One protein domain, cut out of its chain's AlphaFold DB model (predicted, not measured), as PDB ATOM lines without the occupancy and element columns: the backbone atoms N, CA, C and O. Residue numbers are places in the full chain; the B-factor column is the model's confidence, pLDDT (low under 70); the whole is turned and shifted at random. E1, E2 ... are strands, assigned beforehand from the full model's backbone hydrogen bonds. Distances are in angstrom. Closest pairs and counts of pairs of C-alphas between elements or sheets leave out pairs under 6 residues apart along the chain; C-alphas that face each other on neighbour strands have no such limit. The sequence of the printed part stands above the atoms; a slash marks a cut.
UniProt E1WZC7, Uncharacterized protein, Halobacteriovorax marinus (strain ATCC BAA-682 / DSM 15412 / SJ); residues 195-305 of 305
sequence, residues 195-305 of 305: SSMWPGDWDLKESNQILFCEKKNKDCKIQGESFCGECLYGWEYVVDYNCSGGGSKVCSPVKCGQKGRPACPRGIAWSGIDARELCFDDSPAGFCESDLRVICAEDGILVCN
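This is residues 195 to 305 of the 305 residues of an uncharacterized protein of Halobacteriovorax marinus (strain ATCC BAA-682 / DSM 15412 / SJ) (UniProt E1WZC7). Long loops with little regular structure gather round two small antiparallel sheets, E1 - E3 - E2 and the hairpin E4 and E5. The printed part has 111 residues, no named helix and five strands, E1 to E5 in chain order, holding 17 residues: all strand. It is compact, with a radius of gyration of the C-alphas of 13.3 A, spanning 40 by 33 by 22 A.

Look first at E3, residues 249 to 251, the inner strand between E1, residues 212 to 216, and E2, residues 235 to 237. Within hydrogen-bond range are N 249 and O 214, 2.8 A, and N 236 and O 250, 2.9 A. E4, residues 294 to 296, and E5, residues 302 to 304, form a hairpin, with N 295 and O 303 at 2.9 A. Both are apart from E1, E2 and E3.

Find C-alpha 212 at (-40.432, -4.777, -12.114); from there E1 runs 9.6 A. E2, E3, E4 and E5 measure 7.1, 6.9, 7.0 and 7.1 A. E5 ends at C-alpha 304, (-41.960, 11.991, -7.501).

The C-alphas of Ser 195 and Gly 272 are farthest apart, 40.3 A. The printed part has no cut; the link E4 to E5 is tight, the others long. Look for pLDDT under 70 in 33 residues, among them 195 to 209 and 267 to 276.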
ATOM      1  N   SER A 195     -45.249  -9.447 -25.751       44.94
ATOM      2  CA  SER A 195     -46.599  -9.450 -25.181       44.94
ATOM      3  C   SER A 195     -46.719  -8.594 -23.924       44.94
ATOM      4  O   SER A 195     -47.835  -8.258 -23.537       44.94
ATOM      5  N   SER A 196     -45.598  -8.213 -23.299       48.44
ATOM      6  CA  SER A 196     -45.596  -7.308 -22.150       48.44
ATOM      7  C   SER A 196     -45.846  -5.879 -22.633       48.44
ATOM      8  O   SER A 196     -44.936  -5.067 -22.835       48.44
ATOM      9  N   MET A 197     -47.122  -5.591 -22.896       46.81
ATOM     10  CA  MET A 197     -47.628  -4.231 -22.832       46.81
ATOM     11  C   MET A 197     -47.421  -3.748 -21.409       46.81
ATOM     12  O   MET A 197     -47.686  -4.468 -20.453       46.81
ATOM     13  N   TRP A 198     -46.953  -2.517 -21.280       42.69
ATOM     14  CA  TRP A 198     -47.068  -1.822 -20.018       42.69
ATOM     15  C   TRP A 198     -48.570  -1.698 -19.699       42.69
ATOM     16  O   TRP A 198     -49.284  -1.099 -20.512       42.69
ATOM     17  N   PRO A 199     -49.094  -2.324 -18.627       38.16
ATOM     18  CA  PRO A 199     -50.455  -2.063 -18.208       38.16
ATOM     19  C   PRO A 199     -50.443  -0.681 -17.563       38.16
ATOM     20  O   PRO A 199     -49.790  -0.467 -16.548       38.16
ATOM     21  N   GLY A 200     -51.126   0.256 -18.201       41.00
ATOM     22  CA  GLY A 200     -51.283   1.599 -17.677       41.00
ATOM     23  C   GLY A 200     -50.185   2.528 -18.152       41.00
ATOM     24  O   GLY A 200     -49.054   2.474 -17.694       41.00
ATOM     25  N   ASP A 201     -50.576   3.497 -18.978       41.97
ATOM     26  CA  ASP A 201     -50.171   4.862 -18.663       41.97
ATOM     27  C   ASP A 201     -50.351   5.028 -17.146       41.97
ATOM     28  O   ASP A 201     -51.408   4.644 -16.658       41.97
ATOM     29  N   TRP A 202     -49.325   5.448 -16.398       47.84
ATOM     30  CA  TRP A 202     -49.365   5.615 -14.932       47.84
ATOM     31  C   TRP A 202     -50.452   6.638 -14.566       47.84
ATOM     32  O   TRP A 202     -50.190   7.810 -14.295       47.84
ATOM     33  N   ASP A 203     -51.697   6.211 -14.624       47.41
ATOM     34  CA  ASP A 203     -52.775   6.769 -13.865       47.41
ATOM     35  C   ASP A 203     -52.702   5.985 -12.561       47.41
ATOM     36  O   ASP A 203     -53.070   4.810 -12.490       47.41
ATOM     37  N   LEU A 204     -52.157   6.627 -11.525       47.06
ATOM     38  CA  LEU A 204     -52.072   6.116 -10.146       47.06
ATOM     39  C   LEU A 204     -53.424   5.604  -9.601       47.06
ATOM     40  O   LEU A 204     -53.495   5.103  -8.487       47.06
ATOM     41  N   LYS A 205     -54.511   5.764 -10.359       46.22
ATOM     42  CA  LYS A 205     -55.863   5.341 -10.029       46.22
ATOM     43  C   LYS A 205     -56.137   3.855 -10.245       46.22
ATOM     44  O   LYS A 205     -57.021   3.343  -9.567       46.22
ATOM     45  N   GLU A 206     -55.437   3.167 -11.153       49.53
ATOM     46  CA  GLU A 206     -55.844   1.806 -11.564       49.53
ATOM     47  C   GLU A 206     -54.884   0.683 -11.141       49.53
ATOM     48  O   GLU A 206     -55.318  -0.458 -10.983       49.53
ATOM     49  N   SER A 207     -53.611   0.975 -10.857       50.84
ATOM     50  CA  SER A 207     -52.701  -0.018 -10.268       50.84
ATOM     51  C   SER A 207     -51.630   0.634  -9.395       50.84
ATOM     52  O   SER A 207     -50.742   1.320  -9.895       50.84
ATOM     53  N   ASN A 208     -51.672   0.366  -8.089       54.62
ATOM     54  CA  ASN A 208     -50.719   0.904  -7.109       54.62
ATOM     55  C   ASN A 208     -49.345   0.204  -7.119       54.62
ATOM     56  O   ASN A 208     -48.563   0.420  -6.203       54.62
ATOM     57  N   GLN A 209     -49.050  -0.672  -8.088       63.56
ATOM     58  CA  GLN A 209     -47.870  -1.540  -8.030       63.56
ATOM     59  C   GLN A 209     -46.956  -1.359  -9.236       63.56
ATOM     60  O   GLN A 209     -47.381  -1.428 -10.390       63.56
ATOM     61  N   ILE A 210     -45.670  -1.164  -8.953       71.06
ATOM     62  CA  ILE A 210     -44.627  -1.034  -9.967       71.06
ATOM     63  C   ILE A 210     -44.310  -2.404 -10.582       71.06
ATOM     64  O   ILE A 210     -43.905  -3.342  -9.892       71.06
ATOM     65  N   LEU A 211     -44.428  -2.518 -11.910       75.94
ATOM     66  CA  LEU A 211     -44.064  -3.738 -12.634       75.94
ATOM     67  C   LEU A 211     -42.550  -3.809 -12.881       75.94
ATOM     68  O   LEU A 211     -42.026  -3.336 -13.897       75.94
ATOM     69  N   PHE A 212     -41.844  -4.444 -11.952       83.00
ATOM     70  CA  PHE A 212     -40.432  -4.777 -12.114       83.00
ATOM     71  C   PHE A 212     -40.247  -5.854 -13.185       83.00
ATOM     72  O   PHE A 212     -40.798  -6.944 -13.069       83.00
ATOM     73  N   CYS A 213     -39.418  -5.571 -14.191       81.44
ATOM     74  CA  CYS A 213     -38.963  -6.582 -15.151       81.44
ATOM     75  C   CYS A 213     -37.660  -7.271 -14.724       81.44
ATOM     76  O   CYS A 213     -37.309  -8.328 -15.247       81.44
ATOM     77  N   GLU A 214     -36.939  -6.662 -13.778       88.38
ATOM     78  CA  GLU A 214     -35.754  -7.205 -13.115       88.38
ATOM     79  C   GLU A 214     -35.624  -6.525 -11.749       88.38
ATOM     80  O   GLU A 214     -35.373  -5.320 -11.682       88.38
ATOM     81  N   LYS A 215     -35.790  -7.278 -10.657       90.06
ATOM     82  CA  LYS A 215     -35.631  -6.757  -9.293       90.06
ATOM     83  C   LYS A 215     -34.271  -7.156  -8.732       90.06
ATOM     84  O   LYS A 215     -33.832  -8.289  -8.917       90.06
ATOM     85  N   LYS A 216     -33.591  -6.238  -8.051       89.44
ATOM     86  CA  LYS A 216     -32.339  -6.499  -7.334       89.44
ATOM     87  C   LYS A 216     -32.563  -6.404  -5.835       89.44
ATOM     88  O   LYS A 216     -33.420  -5.659  -5.376       89.44
ATOM     89  N   ASN A 217     -31.783  -7.161  -5.074       88.94
ATOM     90  CA  ASN A 217     -31.732  -7.025  -3.621       88.94
ATOM     91  C   ASN A 217     -30.616  -6.055  -3.183       88.94
ATOM     92  O   ASN A 217     -29.816  -5.592  -3.999       88.94
ATOM     93  N   LYS A 218     -30.510  -5.826  -1.869       85.38
ATOM     94  CA  LYS A 218     -29.452  -5.013  -1.239       85.38
ATOM     95  C   LYS A 218     -28.015  -5.477  -1.516       85.38
ATOM     96  O   LYS A 218     -27.086  -4.687  -1.395       85.38
ATOM     97  N   ASP A 219     -27.829  -6.744  -1.892       87.94
ATOM     98  CA  ASP A 219     -26.533  -7.320  -2.278       87.94
ATOM     99  C   ASP A 219     -26.285  -7.215  -3.794       87.94
ATOM    100  O   ASP A 219     -25.365  -7.837  -4.328       87.94
ATOM    101  N   CYS A 220     -27.131  -6.465  -4.508       83.44
ATOM    102  CA  CYS A 220     -27.096  -6.266  -5.954       83.44
ATOM    103  C   CYS A 220     -27.241  -7.547  -6.785       83.44
ATOM    104  O   CYS A 220     -26.836  -7.584  -7.951       83.44
ATOM    105  N   LYS A 221     -27.853  -8.588  -6.211       89.75
ATOM    106  CA  LYS A 221     -28.200  -9.831  -6.904       89.75
ATOM    107  C   LYS A 221     -29.602  -9.728  -7.488       89.75
ATOM    108  O   LYS A 221     -30.511  -9.217  -6.835       89.75
ATOM    109  N   ILE A 222     -29.767 -10.235  -8.706       88.50
ATOM    110  CA  ILE A 222     -31.068 -10.301  -9.376       88.50
ATOM    111  C   ILE A 222     -31.944 -11.326  -8.643       88.50
ATOM    112  O   ILE A 222     -31.514 -12.451  -8.387       88.50
ATOM    113  N   GLN A 223     -33.159 -10.920  -8.288       89.75
ATOM    114  CA  GLN A 223     -34.195 -11.764  -7.710       89.75
ATOM    115  C   GLN A 223     -35.103 -12.271  -8.839       89.75
ATOM    116  O   GLN A 223     -35.919 -11.516  -9.361       89.75
ATOM    117  N   GLY A 224     -34.955 -13.543  -9.212       86.06
ATOM    118  CA  GLY A 224     -35.731 -14.172 -10.287       86.06
ATOM    119  C   GLY A 224     -35.123 -13.999 -11.683       86.06
ATOM    120  O   GLY A 224     -33.941 -13.685 -11.830       86.06
ATOM    121  N   GLU A 225     -35.931 -14.247 -12.712       81.19
ATOM    122  CA  GLU A 225     -35.529 -14.101 -14.115       81.19
ATOM    123  C   GLU A 225     -35.786 -12.677 -14.627       81.19
ATOM    124  O   GLU A 225     -36.770 -12.033 -14.265       81.19
ATOM    125  N   SER A 226     -34.896 -12.186 -15.493       82.25
ATOM    126  CA  SER A 226     -35.053 -10.880 -16.142       82.25
ATOM    127  C   SER A 226     -35.863 -11.032 -17.425       82.25
ATOM    128  O   SER A 226     -35.408 -11.660 -18.382       82.25
ATOM    129  N   PHE A 227     -37.041 -10.409 -17.470       77.88
ATOM    130  CA  PHE A 227     -37.905 -10.391 -18.658       77.88
ATOM    131  C   PHE A 227     -37.951  -9.015 -19.333       77.88
ATOM    132  O   PHE A 227     -38.783  -8.762 -20.200       77.88
ATOM    133  N   CYS A 228     -37.025  -8.110 -19.005       72.81
ATOM    134  CA  CYS A 228     -36.998  -6.755 -19.566       72.81
ATOM    135  C   CYS A 228     -36.912  -6.712 -21.108       72.81
ATOM    136  O   CYS A 228     -37.322  -5.732 -21.729       72.81
ATOM    137  N   GLY A 229     -36.407  -7.772 -21.751       68.50
ATOM    138  CA  GLY A 229     -36.409  -7.910 -23.214       68.50
ATOM    139  C   GLY A 229     -37.807  -8.060 -23.832       68.50
ATOM    140  O   GLY A 229     -37.967  -7.845 -25.037       68.50
ATOM    141  N   GLU A 230     -38.809  -8.395 -23.018       70.31
ATOM    142  CA  GLU A 230     -40.204  -8.557 -23.422       70.31
ATOM    143  C   GLU A 230     -41.013  -7.260 -23.304       70.31
ATOM    144  O   GLU A 230     -42.106  -7.198 -23.860       70.31
ATOM    145  N   CYS A 231     -40.485  -6.209 -22.657       67.44
ATOM    146  CA  CYS A 231     -41.186  -4.930 -22.532       67.44
ATOM    147  C   CYS A 231     -41.395  -4.284 -23.917       67.44
ATOM    148  O   CYS A 231     -40.436  -4.006 -24.653       67.44
ATOM    149  N   LEU A 232     -42.653  -4.001 -24.264       61.22
ATOM    150  CA  LEU A 232     -43.039  -3.436 -25.560       61.22
ATOM    151  C   LEU A 232     -42.430  -2.044 -25.797       61.22
ATOM    152  O   LEU A 232     -41.881  -1.786 -26.866       61.22
ATOM    153  N   TYR A 233     -42.471  -1.181 -24.778       63.62
ATOM    154  CA  TYR A 233     -41.981   0.203 -24.837       63.62
ATOM    155  C   TYR A 233     -40.569   0.387 -24.261       63.62
ATOM    156  O   TYR A 233     -40.101   1.511 -24.109       63.62
ATOM    157  N   GLY A 234     -39.871  -0.717 -23.983       71.00
ATOM    158  CA  GLY A 234     -38.581  -0.701 -23.298       71.00
ATOM    159  C   GLY A 234     -38.713  -0.687 -21.774       71.00
ATOM    160  O   GLY A 234     -39.774  -0.958 -21.214       71.00
ATOM    161  N   TRP A 235     -37.590  -0.439 -21.109       81.44
ATOM    162  CA  TRP A 235     -37.459  -0.467 -19.656       81.44
ATOM    163  C   TRP A 235     -36.541   0.664 -19.181       81.44
ATOM    164  O   TRP A 235     -35.689   1.136 -19.941       81.44
ATOM    165  N   GLU A 236     -36.691   1.068 -17.923       79.38
ATOM    166  CA  GLU A 236     -35.860   2.091 -17.280       79.38
ATOM    167  C   GLU A 236     -35.299   1.616 -15.937       79.38
ATOM    168  O   GLU A 236     -35.827   0.691 -15.319       79.38
ATOM    169  N   TYR A 237     -34.203   2.242 -15.504       83.38
ATOM    170  CA  TYR A 237     -33.639   2.013 -14.177       83.38
ATOM    171  C   TYR A 237     -34.395   2.832 -13.136       83.38
ATOM    172  O   TYR A 237     -34.588   4.032 -13.329       83.38
ATOM    173  N   VAL A 238     -34.711   2.208 -12.007       86.75
ATOM    174  CA  VAL A 238     -35.231   2.897 -10.821       86.75
ATOM    175  C   VAL A 238     -34.139   3.059  -9.766       86.75
ATOM    176  O   VAL A 238     -33.097   2.398  -9.818       86.75
ATOM    177  N   VAL A 239     -34.353   3.985  -8.832       86.19
ATOM    178  CA  VAL A 239     -33.439   4.218  -7.711       86.19
ATOM    179  C   VAL A 239     -33.940   3.454  -6.490       86.19
ATOM    180  O   VAL A 239     -34.944   3.835  -5.898       86.19
ATOM    181  N   ASP A 240     -33.225   2.385  -6.142       85.69
ATOM    182  CA  ASP A 240     -33.479   1.496  -5.006       85.69
ATOM    183  C   ASP A 240     -32.218   1.351  -4.127       85.69
ATOM    184  O   ASP A 240     -32.070   2.008  -3.093       85.69
ATOM    185  N   TYR A 241     -31.251   0.559  -4.584       84.19
ATOM    186  CA  TYR A 241     -30.000   0.237  -3.913       84.19
ATOM    187  C   TYR A 241     -28.815   0.833  -4.673       84.19
ATOM    188  O   TYR A 241     -28.854   1.048  -5.891       84.19
ATOM    189  N   ASN A 242     -27.705   1.067  -3.973       79.75
ATOM    190  CA  ASN A 242     -26.512   1.649  -4.584       79.75
ATOM    191  C   ASN A 242     -25.662   0.621  -5.357       79.75
ATOM    192  O   ASN A 242     -24.493   0.385  -5.062       79.75
ATOM    193  N   CYS A 243     -26.249   0.002  -6.383       79.00
ATOM    194  CA  CYS A 243     -25.582  -1.016  -7.186       79.00
ATOM    195  C   CYS A 243     -24.693  -0.420  -8.285       79.00
ATOM    196  O   CYS A 243     -25.102   0.479  -9.031       79.00
ATOM    197  N   SER A 244     -23.482  -0.971  -8.436       72.06
ATOM    198  CA  SER A 244     -22.477  -0.529  -9.419       72.06
ATOM    199  C   SER A 244     -22.956  -0.658 -10.872       72.06
ATOM    200  O   SER A 244     -22.657   0.198 -11.701       72.06
ATOM    201  N   GLY A 245     -23.768  -1.680 -11.167       67.25
ATOM    202  CA  GLY A 245     -24.396  -1.921 -12.472       67.25
ATOM    203  C   GLY A 245     -25.771  -1.266 -12.676       67.25
ATOM    204  O   GLY A 245     -26.515  -1.699 -13.556       67.25
ATOM    205  N   GLY A 246     -26.146  -0.283 -11.846       74.50
ATOM    206  CA  GLY A 246     -27.489   0.315 -11.831       74.50
ATOM    207  C   GLY A 246     -28.486  -0.461 -10.961       74.50
ATOM    208  O   GLY A 246     -28.229  -1.615 -10.607       74.50
ATOM    209  N   GLY A 247     -29.600   0.186 -10.607       82.56
ATOM    210  CA  GLY A 247     -30.658  -0.370  -9.751       82.56
ATOM    211  C   GLY A 247     -31.527  -1.430 -10.433       82.56
ATOM    212  O   GLY A 247     -31.149  -1.974 -11.482       82.56
ATOM    213  N   SER A 248     -32.681  -1.731  -9.836       88.75
ATOM    214  CA  SER A 248     -33.747  -2.526 -10.468       88.75
ATOM    215  C   SER A 248     -34.270  -1.875 -11.757       88.75
ATOM    216  O   SER A 248     -34.014  -0.698 -12.034       88.75
ATOM    217  N   LYS A 249     -35.002  -2.648 -12.568       87.19
ATOM    218  CA  LYS A 249     -35.585  -2.197 -13.838       87.19
ATOM    219  C   LYS A 249     -37.091  -2.411 -13.875       87.19
ATOM    220  O   LYS A 249     -37.590  -3.448 -13.431       87.19
ATOM    221  N   VAL A 250     -37.789  -1.468 -14.491       83.12
ATOM    222  CA  VAL A 250     -39.245  -1.494 -14.680       83.12
ATOM    223  C   VAL A 250     -39.566  -1.329 -16.162       83.12
ATOM    224  O   VAL A 250     -38.869  -0.588 -16.860       83.12
ATOM    225  N   CYS A 251     -40.588  -2.024 -16.672       75.56
ATOM    226  CA  CYS A 251     -41.088  -1.720 -18.017       75.56
ATOM    227  C   CYS A 251     -41.697  -0.308 -17.980       75.56
ATOM    228  O   CYS A 251     -42.493  -0.035 -17.089       75.56
ATOM    229  N   SER A 252     -41.313   0.595 -18.888       69.50
ATOM    230  CA  SER A 252     -41.787   1.992 -18.876       69.50
ATOM    231  C   SER A 252     -41.547   2.668 -20.233       69.50
ATOM    232  O   SER A 252     -40.505   2.425 -20.847       69.50
ATOM    233  N   PRO A 253     -42.457   3.541 -20.711       59.75
ATOM    234  CA  PRO A 253     -42.337   4.267 -21.976       59.75
ATOM    235  C   PRO A 253     -41.365   5.462 -21.926       59.75
ATOM    236  O   PRO A 253     -41.491   6.383 -22.728       59.75
ATOM    237  N   VAL A 254     -40.365   5.434 -21.037       61.31
ATOM    238  CA  VAL A 254     -39.285   6.437 -20.932       61.31
ATOM    239  C   VAL A 254     -39.780   7.799 -20.413       61.31
ATOM    240  O   VAL A 254     -39.563   8.835 -21.041       61.31
ATOM    241  N   LYS A 255     -40.460   7.815 -19.259       72.25
ATOM    242  CA  LYS A 255     -40.872   9.057 -18.572       72.25
ATOM    243  C   LYS A 255     -40.690   8.945 -17.052       72.25
ATOM    244  O   LYS A 255     -41.663   8.758 -16.322       72.25
ATOM    245  N   CYS A 256     -39.450   9.067 -16.583       79.50
ATOM    246  CA  CYS A 256     -39.146   9.286 -15.167       79.50
ATOM    247  C   CYS A 256     -39.313  10.776 -14.797       79.50
ATOM    248  O   CYS A 256     -39.361  11.635 -15.674       79.50
ATOM    249  N   GLY A 257     -39.390  11.095 -13.504       82.81
ATOM    250  CA  GLY A 257     -39.327  12.465 -12.982       82.81
ATOM    251  C   GLY A 257     -40.666  13.206 -12.868       82.81
ATOM    252  O   GLY A 257     -40.733  14.223 -12.186       82.81
ATOM    253  N   GLN A 258     -41.740  12.711 -13.483       85.75
ATOM    254  CA  GLN A 258     -43.065  13.345 -13.420       85.75
ATOM    255  C   GLN A 258     -43.837  12.931 -12.166       85.75
ATOM    256  O   GLN A 258     -43.552  11.894 -11.571       85.75
ATOM    257  N   LYS A 259     -44.864  13.701 -11.791       85.12
ATOM    258  CA  LYS A 259     -45.701  13.392 -10.625       85.12
ATOM    259  C   LYS A 259     -46.281  11.978 -10.723       85.12
ATOM    260  O   LYS A 259     -46.880  11.616 -11.732       85.12
ATOM    261  N   GLY A 260     -46.083  11.193  -9.672       79.31
ATOM    262  CA  GLY A 260     -46.484   9.794  -9.594       79.31
ATOM    263  C   GLY A 260     -45.569   8.807 -10.315       79.31
ATOM    264  O   GLY A 260     -45.836   7.615 -10.253       79.31
ATOM    265  N   ARG A 261     -44.510   9.263 -10.994       82.19
ATOM    266  CA  ARG A 261     -43.540   8.418 -11.710       82.19
ATOM    267  C   ARG A 261     -42.272   8.203 -10.863       82.19
ATOM    268  O   ARG A 261     -42.065   8.924  -9.883       82.19
ATOM    269  N   PRO A 262     -41.384   7.257 -11.226       86.12
ATOM    270  CA  PRO A 262     -40.117   7.042 -10.553       86.12
ATOM    271  C   PRO A 262     -39.255   8.279 -10.708       86.12
ATOM    272  O   PRO A 262     -39.239   8.902 -11.773       86.12
ATOM    273  N   ALA A 263     -38.498   8.608  -9.671       88.38
ATOM    274  CA  ALA A 263     -37.510   9.663  -9.772       88.38
ATOM    275  C   ALA A 263     -36.443   9.279 -10.807       88.38
ATOM    276  O   ALA A 263     -35.938   8.152 -10.822       88.38
ATOM    277  N   CYS A 264     -36.075  10.226 -11.669       85.62
ATOM    278  CA  CYS A 264     -35.000  10.019 -12.623       85.62
ATOM    279  C   CYS A 264     -33.672   9.855 -11.877       85.62
ATOM    280  O   CYS A 264     -33.314  10.707 -11.064       85.62
ATOM    281  N   PRO A 265     -32.889   8.813 -12.152       83.19
ATOM    282  CA  PRO A 265     -31.605   8.645 -11.492       83.19
ATOM    283  C   PRO A 265     -30.578   9.721 -11.889       83.19
ATOM    284  O   PRO A 265     -30.375   9.984 -13.075       83.19
ATOM    285  N   ARG A 266     -29.849  10.285 -10.914       74.81
ATOM    286  CA  ARG A 266     -28.896  11.402 -11.119       74.81
ATOM    287  C   ARG A 266     -27.454  11.036 -11.532       74.81
ATOM    288  O   ARG A 266     -26.571  11.885 -11.446       74.81
ATOM    289  N   GLY A 267     -27.160   9.827 -12.018       58.97
ATOM    290  CA  GLY A 267     -25.773   9.466 -12.394       58.97
ATOM    291  C   GLY A 267     -24.984   8.717 -11.300       58.97
ATOM    292  O   GLY A 267     -25.368   8.717 -10.136       58.97
ATOM    293  N   ILE A 268     -23.848   8.085 -11.653       47.25
ATOM    294  CA  ILE A 268     -22.880   7.513 -10.673       47.25
ATOM    295  C   ILE A 268     -22.137   8.580  -9.863       47.25
ATOM    296  O   ILE A 268     -21.764   8.320  -8.728       47.25
ATOM    297  N   ALA A 269     -21.860   9.744 -10.460       44.06
ATOM    298  CA  ALA A 269     -20.978  10.762  -9.879       44.06
ATOM    299  C   ALA A 269     -21.600  11.506  -8.684       44.06
ATOM    300  O   ALA A 269     -20.932  12.302  -8.034       44.06
ATOM    301  N   TRP A 270     -22.870  11.230  -8.386       48.56
ATOM    302  CA  TRP A 270     -23.562  11.747  -7.215       48.56
ATOM    303  C   TRP A 270     -23.254  10.936  -5.932       48.56
ATOM    304  O   TRP A 270     -23.772  11.249  -4.869       48.56
ATOM    305  N   SER A 271     -22.375   9.925  -5.986       46.28
ATOM    306  CA  SER A 271     -21.967   9.057  -4.865       46.28
ATOM    307  C   SER A 271     -21.215   9.759  -3.711       46.28
ATOM    308  O   SER A 271     -20.224   9.236  -3.210       46.28
ATOM    309  N   GLY A 272     -21.642  10.945  -3.282       47.28
ATOM    310  CA  GLY A 272     -21.182  11.576  -2.047       47.28
ATOM    311  C   GLY A 272     -21.713  10.884  -0.787       47.28
ATOM    312  O   GLY A 272     -21.254  11.199   0.305       47.28
ATOM    313  N   ILE A 273     -22.658   9.944  -0.926       54.59
ATOM    314  CA  ILE A 273     -23.221   9.173   0.186       54.59
ATOM    315  C   ILE A 273     -22.921   7.687  -0.037       54.59
ATOM    316  O   ILE A 273     -23.468   7.062  -0.948       54.59
ATOM    317  N   ASP A 274     -22.060   7.115   0.808       60.84
ATOM    318  CA  ASP A 274     -21.808   5.668   0.891       60.84
ATOM    319  C   ASP A 274     -22.947   4.972   1.659       60.84
ATOM    320  O   ASP A 274     -22.769   4.370   2.717       60.84
ATOM    321  N   ALA A 275     -24.173   5.141   1.157       65.25
ATOM    322  CA  ALA A 275     -25.353   4.458   1.661       65.25
ATOM    323  C   ALA A 275     -25.682   3.283   0.736       65.25
ATOM    324  O   ALA A 275     -25.738   3.427  -0.488       65.25
ATOM    325  N   ARG A 276     -25.897   2.100   1.326       69.62
ATOM    326  CA  ARG A 276     -26.314   0.896   0.583       69.62
ATOM    327  C   ARG A 276     -27.751   1.012   0.067       69.62
ATOM    328  O   ARG A 276     -28.055   0.491  -1.005       69.62
ATOM    329  N   GLU A 277     -28.599   1.721   0.804       78.25
ATOM    330  CA  GLU A 277     -29.989   2.022   0.458       78.25
ATOM    331  C   GLU A 277     -30.094   3.484   0.020       78.25
ATOM    332  O   GLU A 277     -29.616   4.383   0.710       78.25
ATOM    333  N   LEU A 278     -30.677   3.715  -1.157       82.25
ATOM    334  CA  LEU A 278     -30.851   5.052  -1.732       82.25
ATOM    335  C   LEU A 278     -32.308   5.519  -1.679       82.25
ATOM    336  O   LEU A 278     -32.588   6.655  -2.063       82.25
ATOM    337  N   CYS A 279     -33.220   4.662  -1.213       86.56
ATOM    338  CA  CYS A 279     -34.625   4.986  -1.026       86.56
ATOM    339  C   CYS A 279     -34.852   5.623   0.349       86.56
ATOM    340  O   CYS A 279     -35.019   4.932   1.348       86.56
ATOM    341  N   PHE A 280     -34.826   6.947   0.391       89.00
ATOM    342  CA  PHE A 280     -35.261   7.757   1.526       89.00
ATOM    343  C   PHE A 280     -35.817   9.082   0.993       89.00
ATOM    344  O   PHE A 280     -35.543   9.456  -0.153       89.00
ATOM    345  N   ASP A 281     -36.624   9.772   1.792       89.38
ATOM    346  CA  ASP A 281     -37.237  11.032   1.369       89.38
ATOM    347  C   ASP A 281     -36.182  12.107   1.102       89.38
ATOM    348  O   ASP A 281     -35.156  12.185   1.779       89.38
ATOM    349  N   ASP A 282     -36.424  12.900   0.060       87.69
ATOM    350  CA  ASP A 282     -35.501  13.888  -0.491       87.69
ATOM    351  C   ASP A 282     -34.122  13.303  -0.854       87.69
ATOM    352  O   ASP A 282     -33.120  14.022  -0.933       87.69
ATOM    353  N   SER A 283     -34.065  11.989  -1.125       85.75
ATOM    354  CA  SER A 283     -32.848  11.322  -1.574       85.75
ATOM    355  C   SER A 283     -32.312  11.996  -2.831       85.75
ATOM    356  O   SER A 283     -32.955  11.967  -3.889       85.75
ATOM    357  N   PRO A 284     -31.094  12.559  -2.784       80.75
ATOM    358  CA  PRO A 284     -30.590  13.304  -3.925       80.75
ATOM    359  C   PRO A 284     -30.070  12.377  -5.042       80.75
ATOM    360  O   PRO A 284     -29.620  12.851  -6.084       80.75
ATOM    361  N   ALA A 285     -30.208  11.055  -4.866       81.38
ATOM    362  CA  ALA A 285     -30.016  10.044  -5.903       81.38
ATOM    363  C   ALA A 285     -31.065  10.138  -7.023       81.38
ATOM    364  O   ALA A 285     -30.789   9.737  -8.160       81.38
ATOM    365  N   GLY A 286     -32.253  10.655  -6.697       85.50
ATOM    366  CA  GLY A 286     -33.371  10.861  -7.609       85.50
ATOM    367  C   GLY A 286     -33.541  12.325  -8.021       85.50
ATOM    368  O   GLY A 286     -33.183  13.264  -7.309       85.50
ATOM    369  N   PHE A 287     -34.080  12.542  -9.210       88.12
ATOM    370  CA  PHE A 287     -34.487  13.838  -9.733       88.12
ATOM    371  C   PHE A 287     -35.956  13.783 -10.138       88.12
ATOM    372  O   PHE A 287     -36.370  12.876 -10.862       88.12
ATOM    373  N   CYS A 288     -36.710  14.780  -9.695       88.94
ATOM    374  CA  CYS A 288     -38.084  15.017 -10.099       88.94
ATOM    375  C   CYS A 288     -38.166  16.350 -10.839       88.94
ATOM    376  O   CYS A 288     -37.391  17.266 -10.567       88.94
ATOM    377  N   GLU A 289     -39.063  16.432 -11.813       88.31
ATOM    378  CA  GLU A 289     -39.301  17.639 -12.593       88.31
ATOM    379  C   GLU A 289     -40.036  18.690 -11.753       88.31
ATOM    380  O   GLU A 289     -40.883  18.363 -10.921       88.31
ATOM    381  N   SER A 290     -39.788  19.968 -12.051       86.44
ATOM    382  CA  SER A 290     -40.460  21.105 -11.402       86.44
ATOM    383  C   SER A 290     -40.253  21.119  -9.873       86.44
ATOM    384  O   SER A 290     -39.162  20.803  -9.403       86.44
ATOM    385  N   ASP A 291     -41.282  21.490  -9.105       87.06
ATOM    386  CA  ASP A 291     -41.245  21.604  -7.639       87.06
ATOM    387  C   ASP A 291     -41.644  20.300  -6.913       87.06
ATOM    388  O   ASP A 291     -41.998  20.319  -5.732       87.06
ATOM    389  N   LEU A 292     -41.636  19.166  -7.621       90.56
ATOM    390  CA  LEU A 292     -41.981  17.862  -7.056       90.56
ATOM    391  C   LEU A 292     -40.877  17.364  -6.121       90.56
ATOM    392  O   LEU A 292     -39.684  17.527  -6.394       90.56
ATOM    393  N   ARG A 293     -41.277  16.695  -5.040       91.75
ATOM    394  CA  ARG A 293     -40.337  16.098  -4.087       91.75
ATOM    395  C   ARG A 293     -40.055  14.650  -4.428       91.75
ATOM    396  O   ARG A 293     -40.904  13.931  -4.950       91.75
ATOM    397  N   VAL A 294     -38.843  14.229  -4.093       90.06
ATOM    398  CA  VAL A 294     -38.439  12.827  -4.150       90.06
ATOM    399  C   VAL A 294     -38.892  12.174  -2.849       90.06
ATOM    400  O   VAL A 294     -38.486  12.618  -1.781       90.06
ATOM    401  N   ILE A 295     -39.706  11.127  -2.920       92.56
ATOM    402  CA  ILE A 295     -40.136  10.355  -1.746       92.56
ATOM    403  C   ILE A 295     -39.806   8.874  -1.935       92.56
ATOM    404  O   ILE A 295     -39.762   8.384  -3.068       92.56
ATOM    405  N   CYS A 296     -39.572   8.153  -0.841       89.44
ATOM    406  CA  CYS A 296     -39.409   6.702  -0.882       89.44
ATOM    407  C   CYS A 296     -40.783   6.015  -0.838       89.44
ATOM    408  O   CYS A 296     -41.511   6.123   0.148       89.44
ATOM    409  N   ALA A 297     -41.156   5.322  -1.917       86.69
ATOM    410  CA  ALA A 297     -42.412   4.579  -2.001       86.69
ATOM    411  C   ALA A 297     -42.357   3.255  -1.217       86.69
ATOM    412  O   ALA A 297     -41.280   2.714  -0.969       86.69
ATOM    413  N   GLU A 298     -43.528   2.680  -0.917       82.62
ATOM    414  CA  GLU A 298     -43.664   1.387  -0.219       82.62
ATOM    415  C   GLU A 298     -42.922   0.236  -0.924       82.62
ATOM    416  O   GLU A 298     -42.399  -0.666  -0.273       82.62
ATOM    417  N   ASP A 299     -42.798   0.307  -2.252       77.00
ATOM    418  CA  ASP A 299     -42.070  -0.669  -3.072       77.00
ATOM    419  C   ASP A 299     -40.531  -0.567  -2.949       77.00
ATOM    420  O   ASP A 299     -39.804  -1.333  -3.594       77.00
ATOM    421  N   GLY A 300     -40.018   0.356  -2.126       84.81
ATOM    422  CA  GLY A 300     -38.588   0.548  -1.879       84.81
ATOM    423  C   GLY A 300     -37.856   1.259  -3.018       84.81
ATOM    424  O   GLY A 300     -36.661   1.028  -3.218       84.81
ATOM    425  N   ILE A 301     -38.564   2.106  -3.775       87.88
ATOM    426  CA  ILE A 301     -37.982   2.932  -4.840       87.88
ATOM    427  C   ILE A 301     -38.328   4.412  -4.676       87.88
ATOM    428  O   ILE A 301     -39.354   4.762  -4.095       87.88
ATOM    429  N   LEU A 302     -37.505   5.285  -5.251       88.31
ATOM    430  CA  LEU A 302     -37.795   6.717  -5.293       88.31
ATOM    431  C   LEU A 302     -38.869   7.060  -6.332       88.31
ATOM    432  O   LEU A 302     -38.737   6.702  -7.506       88.31
ATOM    433  N   VAL A 303     -39.878   7.826  -5.918       88.94
ATOM    434  CA  VAL A 303     -40.953   8.366  -6.768       88.94
ATOM    435  C   VAL A 303     -41.108   9.874  -6.565       88.94
ATOM    436  O   VAL A 303     -40.657  10.424  -5.563       88.94
ATOM    437  N   CYS A 304     -41.732  10.548  -7.527       87.56
ATOM    438  CA  CYS A 304     -41.960  11.991  -7.501       87.56
ATOM    439  C   CYS A 304     -43.378  12.332  -7.044       87.56
ATOM    440  O   CYS A 304     -44.336  11.799  -7.610       87.56
ATOM    441  N   ASN A 305     -43.530  13.244  -6.082       85.62
ATOM    442  CA  ASN A 305     -44.834  13.666  -5.548       85.62
ATOM    443  C   ASN A 305     -44.984  15.187  -5.445       85.62
ATOM    444  O   ASN A 305     -43.994  15.850  -5.056       85.62
TER     445      ASN A 305